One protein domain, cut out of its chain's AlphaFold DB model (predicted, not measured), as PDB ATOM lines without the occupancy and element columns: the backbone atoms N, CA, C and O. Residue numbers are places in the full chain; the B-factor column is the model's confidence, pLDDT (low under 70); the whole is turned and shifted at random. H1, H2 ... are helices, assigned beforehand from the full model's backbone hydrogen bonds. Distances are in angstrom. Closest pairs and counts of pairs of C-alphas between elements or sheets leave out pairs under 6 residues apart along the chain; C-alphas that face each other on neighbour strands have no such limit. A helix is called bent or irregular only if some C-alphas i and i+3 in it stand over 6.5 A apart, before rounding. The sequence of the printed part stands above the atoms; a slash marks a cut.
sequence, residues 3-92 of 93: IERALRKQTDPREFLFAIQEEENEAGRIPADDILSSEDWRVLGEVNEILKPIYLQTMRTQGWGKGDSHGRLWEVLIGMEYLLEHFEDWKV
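Overview. This is residues 3 to 92 of the 93 residues of an uncharacterized protein of Fusarium oxysporum f. sp. narcissi (UniProt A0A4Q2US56). The long, kinked helix H3 is the spine of an open, extended model: H4 folds back after H3's last residues to make a helical hairpin, and little H1 packs on residues 41 to 48 of H3. H2 leads away from H1 to a long link, residues 22 to 37, which returns to the start of H3; residues 22 to 27 of it stick out. The printed part has 90 residues with four named helices, H1, H2, H3 and H4 in chain order, and no named strand; the class is all helix. It is extended, with a radius of gyration of the C-alphas of 20.0 A, and flat, spanning 63 by 32 by 18 A.

Along the chain. H1 is residues 3 to 8, with C-alpha 3 at (272.983, 264.813, 235.647). H2, residues 11 to 21, is 15.4 A long from first to last C-alpha. H3, residues 38 to 65, is the longest helix at 39.8 A, from C-alpha 38 at (261.012, 268.355, 227.701). H3 has a kink of 36 degrees near residue 51 and is irregular, with C-alphas 60 and 63 8.6 A apart. H4, residues 72 to 90, is 26.7 A long and ends at C-alpha 90, (280.105, 277.680, 224.091).

Arrangement. H1 touches H3, which takes part with residues 41 to 48 alone; the closest C-alphas are those of Ile 3 and Asn 48, 6.3 A apart. They run opposite ways at a steep tilt of 57 degrees. H1 and H2 meet only through their tight link. H2 touches no helix. H3 and H4 touch as a hairpin, opposite ways at a shallow tilt of 16 degrees; their closest C-alphas, of Gly 65 and Arg 72, are 5.5 A apart. H1 and H4 are apart. Every O i to N i+4 pair is within hydrogen-bond range in H1, H2 and H4, and 19 of 24 are in H3.

Size, cuts and confidence. The C-alphas farthest apart, of Glu 24 and His 70, are 62.9 A apart. The printed part has no cut. The link from H2 to H3 is long, and that from H3 to H4 is short. Mean pLDDT of the printed part is 87.3; residues 24, 26 to 28, 65 to 68 and 92 are under 70.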
ATOM      1  N   ILE A   3     273.716 264.376 236.846       93.00
ATOM      2  CA  ILE A   3     272.983 264.813 235.647       93.00
ATOM      3  C   ILE A   3     273.232 263.870 234.459       93.00
ATOM      4  O   ILE A   3     272.274 263.381 233.874       93.00
ATOM      5  N   GLU A   4     274.482 263.485 234.166       93.69
ATOM      6  CA  GLU A   4     274.771 262.473 233.127       93.69
ATOM      7  C   GLU A   4     274.021 261.153 233.355       93.69
ATOM      8  O   GLU A   4     273.544 260.520 232.412       93.69
ATOM      9  N   ARG A   5     273.926 260.712 234.616       94.25
ATOM     10  CA  ARG A   5     273.176 259.502 234.966       94.25
ATOM     11  C   ARG A   5     271.676 259.704 234.751       94.25
ATOM     12  O   ARG A   5     271.034 258.777 234.267       94.25
ATOM     13  N   ALA A   6     271.141 260.871 235.108       93.38
ATOM     14  CA  ALA A   6     269.741 261.217 234.887       93.38
ATOM     15  C   ALA A   6     269.400 261.247 233.389       93.38
ATOM     16  O   ALA A   6     268.437 260.605 232.988       93.38
ATOM     17  N   LEU A   7     270.236 261.879 232.556       93.88
ATOM     18  CA  LEU A   7     270.073 261.920 231.098       93.88
ATOM     19  C   LEU A   7     270.123 260.517 230.479       93.88
ATOM     20  O   LEU A   7     269.260 260.154 229.688       93.88
ATOM     21  N   ARG A   8     271.083 259.675 230.890       94.88
ATOM     22  CA  ARG A   8     271.184 258.287 230.402       94.88
ATOM     23  C   ARG A   8     269.958 257.446 230.748       94.88
ATOM     24  O   ARG A   8     269.599 256.550 229.993       94.88
ATOM     25  N   LYS A   9     269.371 257.688 231.918       94.12
ATOM     26  CA  LYS A   9     268.225 256.936 232.432       94.12
ATOM     27  C   LYS A   9     266.898 257.631 232.168       94.12
ATOM     28  O   LYS A   9     265.916 257.180 232.722       94.12
ATOM     29  N   GLN A  10     266.853 258.695 231.368       91.69
ATOM     30  CA  GLN A  10     265.675 259.549 231.189       91.69
ATOM     31  C   GLN A  10     264.418 258.786 230.746       91.69
ATOM     32  O   GLN A  10     263.309 259.172 231.115       91.69
ATOM     33  N   THR A  11     264.577 257.713 229.972       90.69
ATOM     34  CA  THR A  11     263.463 256.884 229.501       90.69
ATOM     35  C   THR A  11     262.781 256.137 230.651       90.69
ATOM     36  O   THR A  11     261.558 256.165 230.731       90.69
ATOM     37  N   ASP A  12     263.553 255.583 231.595       90.62
ATOM     38  CA  ASP A  12     263.038 254.792 232.724       90.62
ATOM     39  C   ASP A  12     261.964 255.546 233.561       90.62
ATOM     40  O   ASP A  12     260.859 255.028 233.725       90.62
ATOM     41  N   PRO A  13     262.212 256.767 234.096       87.88
ATOM     42  CA  PRO A  13     261.215 257.500 234.864       87.88
ATOM     43  C   PRO A  13     260.077 258.022 233.985       87.88
ATOM     44  O   PRO A  13     258.970 258.172 234.487       87.88
ATOM     45  N   ARG A  14     260.308 258.294 232.693       86.50
ATOM     46  CA  ARG A  14     259.243 258.733 231.779       86.50
ATOM     47  C   ARG A  14     258.232 257.621 231.531       86.50
ATOM     48  O   ARG A  14     257.041 257.870 231.642       86.50
ATOM     49  N   GLU A  15     258.695 256.406 231.250       87.62
ATOM     50  CA  GLU A  15     257.824 255.233 231.097       87.62
ATOM     51  C   GLU A  15     257.030 254.955 232.378       87.62
ATOM     52  O   GLU A  15     255.822 254.733 232.328       87.62
ATOM     53  N   PHE A  16     257.688 255.053 233.536       87.00
ATOM     54  CA  PHE A  16     257.030 254.924 234.835       87.00
ATOM     55  C   PHE A  16     255.955 256.002 235.070       87.00
ATOM     56  O   PHE A  16     254.862 255.689 235.536       87.00
ATOM     57  N   LEU A  17     256.237 257.259 234.713       86.44
ATOM     58  CA  LEU A  17     255.281 258.366 234.821       86.44
ATOM     59  C   LEU A  17     254.046 258.154 233.940       86.44
ATOM     60  O   LEU A  17     252.933 258.394 234.403       86.44
ATOM     61  N   PHE A  18     254.232 257.676 232.705       83.94
ATOM     62  CA  PHE A  18     253.116 257.346 231.815       83.94
ATOM     63  C   PHE A  18     252.234 256.239 232.400       83.94
ATOM     64  O   PHE A  18     251.016 256.393 232.424       83.94
ATOM     65  N   ALA A  19     252.835 255.175 232.942       84.94
ATOM     66  CA  ALA A  19     252.088 254.069 233.541       84.94
ATOM     67  C   ALA A  19     251.216 254.512 234.730       84.94
ATOM     68  O   ALA A  19     250.084 254.059 234.864       84.94
ATOM     69  N   ILE A  20     251.712 255.427 235.571       82.81
ATOM     70  CA  ILE A  20     250.966 255.932 236.739       82.81
ATOM     71  C   ILE A  20     249.883 256.940 236.343       82.81
ATOM     72  O   ILE A  20     248.838 257.010 236.986       82.81
ATOM     73  N   GLN A  21     250.100 257.739 235.295       74.19
ATOM     74  CA  GLN A  21     249.088 258.698 234.835       74.19
ATOM     75  C   GLN A  21     247.846 258.019 234.246       74.19
ATOM     76  O   GLN A  21     246.763 258.601 234.316       74.19
ATOM     77  N   GLU A  22     247.979 256.800 233.717       71.94
ATOM     78  CA  GLU A  22     246.851 255.989 233.244       71.94
ATOM     79  C   GLU A  22     246.022 255.367 234.384       71.94
ATOM     80  O   GLU A  22     244.889 254.943 234.149       71.94
ATOM     81  N   GLU A  23     246.523 255.343 235.626       71.88
ATOM     82  CA  GLU A  23     245.760 254.822 236.762       71.88
ATOM     83  C   GLU A  23     244.606 255.771 237.159       71.88
ATOM     84  O   GLU A  23     244.747 256.999 237.254       71.88
ATOM     85  N   GLU A  24     243.430 255.190 237.437       60.66
ATOM     86  CA  GLU A  24     242.221 255.920 237.867       60.66
ATOM     87  C   GLU A  24     242.374 256.577 239.250       60.66
ATOM     88  O   GLU A  24     241.594 257.452 239.623       60.66
ATOM     89  N   ASN A  25     243.379 256.171 240.029       72.19
ATOM     90  CA  ASN A  25     243.516 256.560 241.424       72.19
ATOM     91  C   ASN A  25     244.315 257.867 241.571       72.19
ATOM     92  O   ASN A  25     245.546 257.874 241.555       72.19
ATOM     93  N   GLU A  26     243.615 258.987 241.761       67.19
ATOM     94  CA  GLU A  26     244.225 260.321 241.895       67.19
ATOM     95  C   GLU A  26     245.223 260.432 243.059       67.19
ATOM     96  O   GLU A  26     246.168 261.213 242.977       67.19
ATOM     97  N   ALA A  27     245.072 259.616 244.107       69.38
ATOM     98  CA  ALA A  27     245.975 259.604 245.260       69.38
ATOM     99  C   ALA A  27     247.389 259.069 244.948       69.38
ATOM    100  O   ALA A  27     248.309 259.310 245.728       69.38
ATOM    101  N   GLY A  28     247.565 258.339 243.838       69.25
ATOM    102  CA  GLY A  28     248.861 257.814 243.389       69.25
ATOM    103  C   GLY A  28     249.591 258.720 242.394       69.25
ATOM    104  O   GLY A  28     250.734 258.434 242.037       69.25
ATOM    105  N   ARG A  29     248.952 259.805 241.933       78.94
ATOM    106  CA  ARG A  29     249.523 260.684 240.908       78.94
ATOM    107  C   ARG A  29     250.604 261.579 241.497       78.94
ATOM    108  O   ARG A  29     250.447 262.173 242.560       78.94
ATOM    109  N   ILE A  30     251.698 261.697 240.757       82.19
ATOM    110  CA  ILE A  30     252.798 262.599 241.089       82.19
ATOM    111  C   ILE A  30     252.355 264.043 240.784       82.19
ATOM    112  O   ILE A  30     251.754 264.270 239.726       82.19
ATOM    113  N   PRO A  31     252.613 265.015 241.681       86.12
ATOM    114  CA  PRO A  31     252.336 266.426 241.427       86.12
ATOM    115  C   PRO A  31     252.974 266.918 240.126       86.12
ATOM    116  O   PRO A  31     254.083 266.521 239.778       86.12
ATOM    117  N   ALA A  32     252.293 267.821 239.416       83.56
ATOM    118  CA  ALA A  32     252.792 268.356 238.147       83.56
ATOM    119  C   ALA A  32     254.163 269.046 238.289       83.56
ATOM    120  O   ALA A  32     254.994 268.922 237.395       83.56
ATOM    121  N   ASP A  33     254.412 269.699 239.428       86.62
ATOM    122  CA  ASP A  33     255.672 270.394 239.723       86.62
ATOM    123  C   ASP A  33     256.873 269.443 239.881       86.62
ATOM    124  O   ASP A  33     258.019 269.861 239.728       86.62
ATOM    125  N   ASP A  34     256.625 268.155 240.143       86.06
ATOM    126  CA  ASP A  34     257.666 267.129 240.267       86.06
ATOM    127  C   ASP A  34     257.990 266.456 238.916       86.06
ATOM    128  O   ASP A  34     258.870 265.591 238.831       86.06
ATOM    129  N   ILE A  35     257.290 266.834 237.836       88.75
ATOM    130  CA  ILE A  35     257.463 266.262 236.498       88.75
ATOM    131  C   ILE A  35     258.281 267.215 235.626       88.75
ATOM    132  O   ILE A  35     257.817 268.266 235.200       88.75
ATOM    133  N   LEU A  36     259.494 266.784 235.278       91.19
ATOM    134  CA  LEU A  36     260.363 267.515 234.357       91.19
ATOM    135  C   LEU A  36     259.806 267.495 232.928       91.19
ATOM    136  O   LEU A  36     259.699 266.434 232.296       91.19
ATOM    137  N   SER A  37     259.530 268.682 232.393       91.62
ATOM    138  CA  SER A  37     259.127 268.898 231.006       91.62
ATOM    139  C   SER A  37     260.279 268.628 230.033       91.62
ATOM    140  O   SER A  37     261.450 268.563 230.410       91.62
ATOM    141  N   SER A  38     259.977 268.488 228.739       91.56
ATOM    142  CA  SER A  38     261.012 268.355 227.701       91.56
ATOM    143  C   SER A  38     262.024 269.503 227.714       91.56
ATOM    144  O   SER A  38     263.196 269.270 227.426       91.56
ATOM    145  N   GLU A  39     261.577 270.704 228.078       94.81
ATOM    146  CA  GLU A  39     262.435 271.877 228.209       94.81
ATOM    147  C   GLU A  39     263.375 271.753 229.412       94.81
ATOM    148  O   GLU A  39     264.575 271.960 229.268       94.81
ATOM    149  N   ASP A  40     262.880 271.297 230.565       94.12
ATOM    150  CA  ASP A  40     263.726 271.083 231.748       94.12
ATOM    151  C   ASP A  40     264.827 270.054 231.469       94.12
ATOM    152  O   ASP A  40     265.981 270.220 231.866       94.12
ATOM    153  N   TRP A  41     264.499 268.997 230.723       94.12
ATOM    154  CA  TRP A  41     265.480 268.004 230.286       94.12
ATOM    155  C   TRP A  41     266.517 268.572 229.310       94.12
ATOM    156  O   TRP A  41     267.680 268.165 229.367       94.12
ATOM    157  N   ARG A  42     266.118 269.502 228.435       94.12
ATOM    158  CA  ARG A  42     267.036 270.222 227.543       94.12
ATOM    159  C   ARG A  42     268.004 271.084 228.351       94.12
ATOM    160  O   ARG A  42     269.213 270.943 228.180       94.12
ATOM    161  N   VAL A  43     267.485 271.870 229.296       95.06
ATOM    162  CA  VAL A  43     268.285 272.702 230.210       95.06
ATOM    163  C   VAL A  43     269.250 271.847 231.031       95.06
ATOM    164  O   VAL A  43     270.419 272.199 231.168       95.06
ATOM    165  N   LEU A  44     268.824 270.682 231.531       95.12
ATOM    166  CA  LEU A  44     269.724 269.744 232.212       95.12
ATOM    167  C   LEU A  44     270.865 269.261 231.305       95.12
ATOM    168  O   LEU A  44     271.984 269.085 231.784       95.12
ATOM    169  N   GLY A  45     270.601 269.058 230.012       94.00
ATOM    170  CA  GLY A  45     271.626 268.759 229.012       94.00
ATOM    171  C   GLY A  45     272.642 269.890 228.863       94.00
ATOM    172  O   GLY A  45     273.843 269.650 228.966       94.00
ATOM    173  N   GLU A  46     272.171 271.124 228.703       93.69
ATOM    174  CA  GLU A  46     273.022 272.316 228.577       93.69
ATOM    175  C   GLU A  46     273.873 272.537 229.840       93.69
ATOM    176  O   GLU A  46     275.092 272.699 229.767       93.69
ATOM    177  N   VAL A  47     273.261 272.436 231.023       93.69
ATOM    178  CA  VAL A  47     273.964 272.517 232.313       93.69
ATOM    179  C   VAL A  47     275.012 271.410 232.440       93.69
ATOM    180  O   VAL A  47     276.101 271.650 232.965       93.69
ATOM    181  N   ASN A  48     274.718 270.197 231.963       94.00
ATOM    182  CA  ASN A  48     275.679 269.102 231.986       94.00
ATOM    183  C   ASN A  48     276.925 269.419 231.155       94.00
ATOM    184  O   ASN A  48     278.030 269.177 231.637       94.00
ATOM    185  N   GLU A  49     276.756 269.964 229.952       91.81
ATOM    186  CA  GLU A  49     277.879 270.323 229.082       91.81
ATOM    187  C   GLU A  49     278.725 271.452 229.678       91.81
ATOM    188  O   GLU A  49     279.946 271.329 229.695       91.81
ATOM    189  N   ILE A  50     278.110 272.462 230.302       92.69
ATOM    190  CA  ILE A  50     278.834 273.536 231.010       92.69
ATOM    191  C   ILE A  50     279.628 272.991 232.211       92.69
ATOM    192  O   ILE A  50     280.767 273.395 232.462       92.69
ATOM    193  N   LEU A  51     279.041 272.078 232.991       94.62
ATOM    194  CA  LEU A  51     279.661 271.564 234.219       94.62
ATOM    195  C   LEU A  51     280.734 270.503 233.964       94.62
ATOM    196  O   LEU A  51     281.646 270.338 234.779       94.62
ATOM    197  N   LYS A  52     280.644 269.766 232.858       94.25
ATOM    198  CA  LYS A  52     281.563 268.675 232.520       94.25
ATOM    199  C   LYS A  52     283.043 269.089 232.477       94.25
ATOM    200  O   LYS A  52     283.828 268.420 233.154       94.25
ATOM    201  N   PRO A  53     283.468 270.156 231.773       95.31
ATOM    202  CA  PRO A  53     284.870 270.571 231.759       95.31
ATOM    203  C   PRO A  53     285.348 271.023 233.150       95.31
ATOM    204  O   PRO A  53     286.455 270.665 233.559       95.31
ATOM    205  N   ILE A  54     284.495 271.697 233.935       94.94
ATOM    206  CA  ILE A  54     284.798 272.093 235.323       94.94
ATOM    207  C   ILE A  54     285.039 270.859 236.193       94.94
ATOM    208  O   ILE A  54     286.012 270.802 236.950       94.94
ATOM    209  N   TYR A  55     284.164 269.856 236.088       94.19
ATOM    210  CA  TYR A  55     284.304 268.602 236.818       94.19
ATOM    211  C   TYR A  55     285.624 267.910 236.472       94.19
ATOM    212  O   TYR A  55     286.369 267.533 237.376       94.19
ATOM    213  N   LEU A  56     285.954 267.787 235.184       92.38
ATOM    214  CA  LEU A  56     287.202 267.162 234.742       92.38
ATOM    215  C   LEU A  56     288.430 267.899 235.291       92.38
ATOM    216  O   LEU A  56     289.324 267.260 235.849       92.38
ATOM    217  N   GLN A  57     288.445 269.230 235.210       93.12
ATOM    218  CA  GLN A  57     289.556 270.035 235.712       93.12
ATOM    219  C   GLN A  57     289.687 269.963 237.241       93.12
ATOM    220  O   GLN A  57     290.794 269.860 237.779       93.12
ATOM    221  N   THR A  58     288.561 269.937 237.955       92.12
ATOM    222  CA  THR A  58     288.533 269.743 239.411       92.12
ATOM    223  C   THR A  58     289.104 268.377 239.781       92.12
ATOM    224  O   THR A  58     289.995 268.273 240.624       92.12
ATOM    225  N   MET A  59     288.651 267.316 239.109       91.19
ATOM    226  CA  MET A  59     289.115 265.953 239.366       91.19
ATOM    227  C   MET A  59     290.598 265.754 239.041       91.19
ATOM    228  O   MET A  59     291.248 264.932 239.685       91.19
ATOM    229  N   ARG A  60     291.134 266.503 238.072       87.75
ATOM    230  CA  ARG A  60     292.551 266.489 237.692       87.75
ATOM    231  C   ARG A  60     293.454 267.178 238.718       87.75
ATOM    232  O   ARG A  60     294.588 266.758 238.916       87.75
ATOM    233  N   THR A  61     292.959 268.226 239.374       88.62
ATOM    234  CA  THR A  61     293.754 269.069 240.291       88.62
ATOM    235  C   THR A  61     293.536 268.759 241.772       88.62
ATOM    236  O   THR A  61     294.335 269.173 242.620       88.62
ATOM    237  N   GLN A  62     292.490 267.999 242.106       88.44
ATOM    238  CA  GLN A  62     292.214 267.579 243.478       88.44
ATOM    239  C   GLN A  62     293.329 266.700 244.067       88.44
ATOM    240  O   GLN A  62     294.207 266.179 243.380       88.44
ATOM    241  N   GLY A  63     293.265 266.482 245.382       84.12
ATOM    242  CA  GLY A  63     294.144 265.518 246.042       84.12
ATOM    243  C   GLY A  63     295.613 265.925 246.013       84.12
ATOM    244  O   GLY A  63     296.482 265.055 246.032       84.12
ATOM    245  N   TRP A  64     295.887 267.237 245.974       76.56
ATOM    246  CA  TRP A  64     297.247 267.760 245.927       76.56
ATOM    247  C   TRP A  64     297.987 267.207 244.690       76.56
ATOM    248  O   TRP A  64     299.102 266.703 244.802       76.56
ATOM    249  N   GLY A  65     297.357 267.231 243.511       65.62
ATOM    250  CA  GLY A  65     297.970 266.781 242.254       65.62
ATOM    251  C   GLY A  65     298.561 265.370 242.296       65.62
ATOM    252  O   GLY A  65     299.547 265.102 241.622       65.62
ATOM    253  N   LYS A  66     298.026 264.464 243.124       67.62
ATOM    254  CA  LYS A  66     298.439 263.057 243.088       67.62
ATOM    255  C   LYS A  66     298.101 262.490 241.706       67.62
ATOM    256  O   LYS A  66     296.929 262.287 241.408       67.62
ATOM    257  N   GLY A  67     299.129 262.223 240.899       69.56
ATOM    258  CA  GLY A  67     298.980 261.791 239.506       69.56
ATOM    259  C   GLY A  67     299.151 262.912 238.474       69.56
ATOM    260  O   GLY A  67     298.765 262.719 237.323       69.56
ATOM    261  N   ASP A  68     299.709 264.064 238.863       69.81
ATOM    262  CA  ASP A  68     300.129 265.092 237.913       69.81
ATOM    263  C   ASP A  68     301.260 264.589 236.999       69.81
ATOM    264  O   ASP A  68     302.091 263.766 237.380       69.81
ATOM    265  N   SER A  69     301.260 265.054 235.746       74.06
ATOM    266  CA  SER A  69     302.309 264.700 234.776       74.06
ATOM    267  C   SER A  69     303.347 265.813 234.628       74.06
ATOM    268  O   SER A  69     304.516 265.534 234.382       74.06
ATOM    269  N   HIS A  70     302.934 267.070 234.819       81.00
ATOM    270  CA  HIS A  70     303.766 268.256 234.564       81.00
ATOM    271  C   HIS A  70     303.942 269.161 235.794       81.00
ATOM    272  O   HIS A  70     304.492 270.259 235.696       81.00
ATOM    273  N   GLY A  71     303.480 268.708 236.960       84.81
ATOM    274  CA  GLY A  71     303.482 269.483 238.194       84.81
ATOM    275  C   GLY A  71     302.236 270.356 238.368       84.81
ATOM    276  O   GLY A  71     301.697 270.946 237.435       84.81
ATOM    277  N   ARG A  72     301.792 270.477 239.616       85.44
ATOM    278  CA  ARG A  72     300.518 271.110 240.002       85.44
ATOM    279  C   ARG A  72     300.241 272.501 239.450       85.44
ATOM    280  O   ARG A  72     299.113 272.778 239.058       85.44
ATOM    281  N   LEU A  73     301.230 273.392 239.486       88.88
ATOM    282  CA  LEU A  73     301.028 274.770 239.037       88.88
ATOM    283  C   LEU A  73     300.714 274.800 237.539       88.88
ATOM    284  O   LEU A  73     299.825 275.530 237.114       88.88
ATOM    285  N   TRP A  74     301.400 273.962 236.765       90.44
ATOM    286  CA  TRP A  74     301.159 273.826 235.336       90.44
ATOM    287  C   TRP A  74     299.753 273.283 235.058       90.44
ATOM    288  O   TRP A  74     299.028 273.861 234.256       90.44
ATOM    289  N   GLU A  75     299.335 272.237 235.781       90.38
ATOM    290  CA  GLU A  75     298.002 271.629 235.619       90.38
ATOM    291  C   GLU A  75     296.864 272.617 235.928       90.38
ATOM    292  O   GLU A  75     295.803 272.556 235.306       90.38
ATOM    293  N   VAL A  76     297.076 273.546 236.868       91.31
ATOM    294  CA  VAL A  76     296.120 274.627 237.156       91.31
ATOM    295  C   VAL A  76     296.121 275.671 236.044       91.31
ATOM    296  O   VAL A  76     295.050 276.007 235.552       91.31
ATOM    297  N   LEU A  77     297.291 276.179 235.644       93.81
ATOM    298  CA  LEU A  77     297.389 277.249 234.644       93.81
ATOM    299  C   LEU A  77     296.803 276.819 233.297       93.81
ATOM    300  O   LEU A  77     295.910 277.479 232.782       93.81
ATOM    301  N   ILE A  78     297.239 275.673 232.774       93.62
ATOM    302  CA  ILE A  78     296.725 275.141 231.504       93.62
ATOM    303  C   ILE A  78     295.255 274.750 231.619       93.62
ATOM    304  O   ILE A  78     294.481 274.935 230.686       93.62
ATOM    305  N   GLY A  79     294.846 274.250 232.781       93.62
ATOM    306  CA  GLY A  79     293.451 273.954 233.049       93.62
ATOM    307  C   GLY A  79     292.533 275.168 232.969       93.62
ATOM    308  O   GLY A  79     291.418 275.043 232.476       93.62
ATOM    309  N   MET A  80     292.986 276.336 233.432       95.75
ATOM    310  CA  MET A  80     292.210 277.573 233.317       95.75
ATOM    311  C   MET A  80     292.074 278.026 231.861       95.75
ATOM    312  O   MET A  80     290.979 278.416 231.470       95.75
ATOM    313  N   GLU A  81     293.137 277.913 231.059       96.06
ATOM    314  CA  GLU A  81     293.083 278.199 229.615       96.06
ATOM    315  C   GLU A  81     292.100 277.262 228.897       96.06
ATOM    316  O   GLU A  81     291.241 277.719 228.152       96.06
ATOM    317  N   TYR A  82     292.146 275.961 229.202       94.62
ATOM    318  CA  TYR A  82     291.202 274.973 228.668       94.62
ATOM    319  C   TYR A  82     289.739 275.302 229.011       94.62
ATOM    320  O   TYR A  82     288.856 275.200 228.159       94.62
ATOM    321  N   LEU A  83     289.464 275.687 230.262       96.19
ATOM    322  CA  LEU A  83     288.115 276.083 230.676       96.19
ATOM    323  C   LEU A  83     287.658 277.352 229.952       96.19
ATOM    324  O   LEU A  83     286.499 277.434 229.551       96.19
ATOM    325  N   LEU A  84     288.554 278.331 229.798       95.81
ATOM    326  CA  LEU A  84     288.259 279.577 229.103       95.81
ATOM    327  C   LEU A  84     287.906 279.320 227.635       95.81
ATOM    328  O   LEU A  84     286.835 279.742 227.211       95.81
ATOM    329  N   GLU A  85     288.751 278.581 226.912       94.25
ATOM    330  CA  GLU A  85     288.527 278.196 225.512       94.25
ATOM    331  C   GLU A  85     287.159 277.523 225.345       94.25
ATOM    332  O   GLU A  85     286.338 277.954 224.538       94.25
ATOM    333  N   HIS A  86     286.849 276.543 226.200       92.50
ATOM    334  CA  HIS A  86     285.566 275.850 226.148       92.50
ATOM    335  C   HIS A  86     284.364 276.789 226.347       92.50
ATOM    336  O   HIS A  86     283.349 276.650 225.665       92.50
ATOM    337  N   PHE A  87     284.442 277.745 227.277       93.44
ATOM    338  CA  PHE A  87     283.341 278.683 227.517       93.44
ATOM    339  C   PHE A  87     283.229 279.776 226.458       93.44
ATOM    340  O   PHE A  87     282.133 280.290 226.238       93.44
ATOM    341  N   GLU A  88     284.329 280.161 225.818       93.81
ATOM    342  CA  GLU A  88     284.294 281.074 224.679       93.81
ATOM    343  C   GLU A  88     283.640 280.415 223.468       93.81
ATOM    344  O   GLU A  88     282.738 281.019 222.885       93.81
ATOM    345  N   ASP A  89     283.985 279.161 223.174       89.38
ATOM    346  CA  ASP A  89     283.330 278.373 222.127       89.38
ATOM    347  C   ASP A  89     281.842 278.160 222.427       89.38
ATOM    348  O   ASP A  89     280.995 278.293 221.542       89.38
ATOM    349  N   TRP A  90     281.496 277.885 223.688       86.69
ATOM    350  CA  TRP A  90     280.105 277.680 224.091       86.69
ATOM    351  C   TRP A  90     279.237 278.930 223.902       86.69
ATOM    352  O   TRP A  90     278.076 278.804 223.533       86.69
ATOM    353  N   LYS A  91     279.774 280.144 224.099       80.94
ATOM    354  CA  LYS A  91     279.026 281.404 223.879       80.94
ATOM    355  C   LYS A  91     278.556 281.600 222.434       80.94
ATOM    356  O   LYS A  91     277.734 282.482 222.194       80.94
ATOM    357  N   VAL A  92     279.133 280.872 221.479       69.25
ATOM    358  CA  VAL A  92     278.792 280.970 220.053       69.25
ATOM    359  C   VAL A  92     277.522 280.167 219.711       69.25
ATOM    360  O   VAL A  92     276.961 280.362 218.632       69.25
TER     361      VAL A  92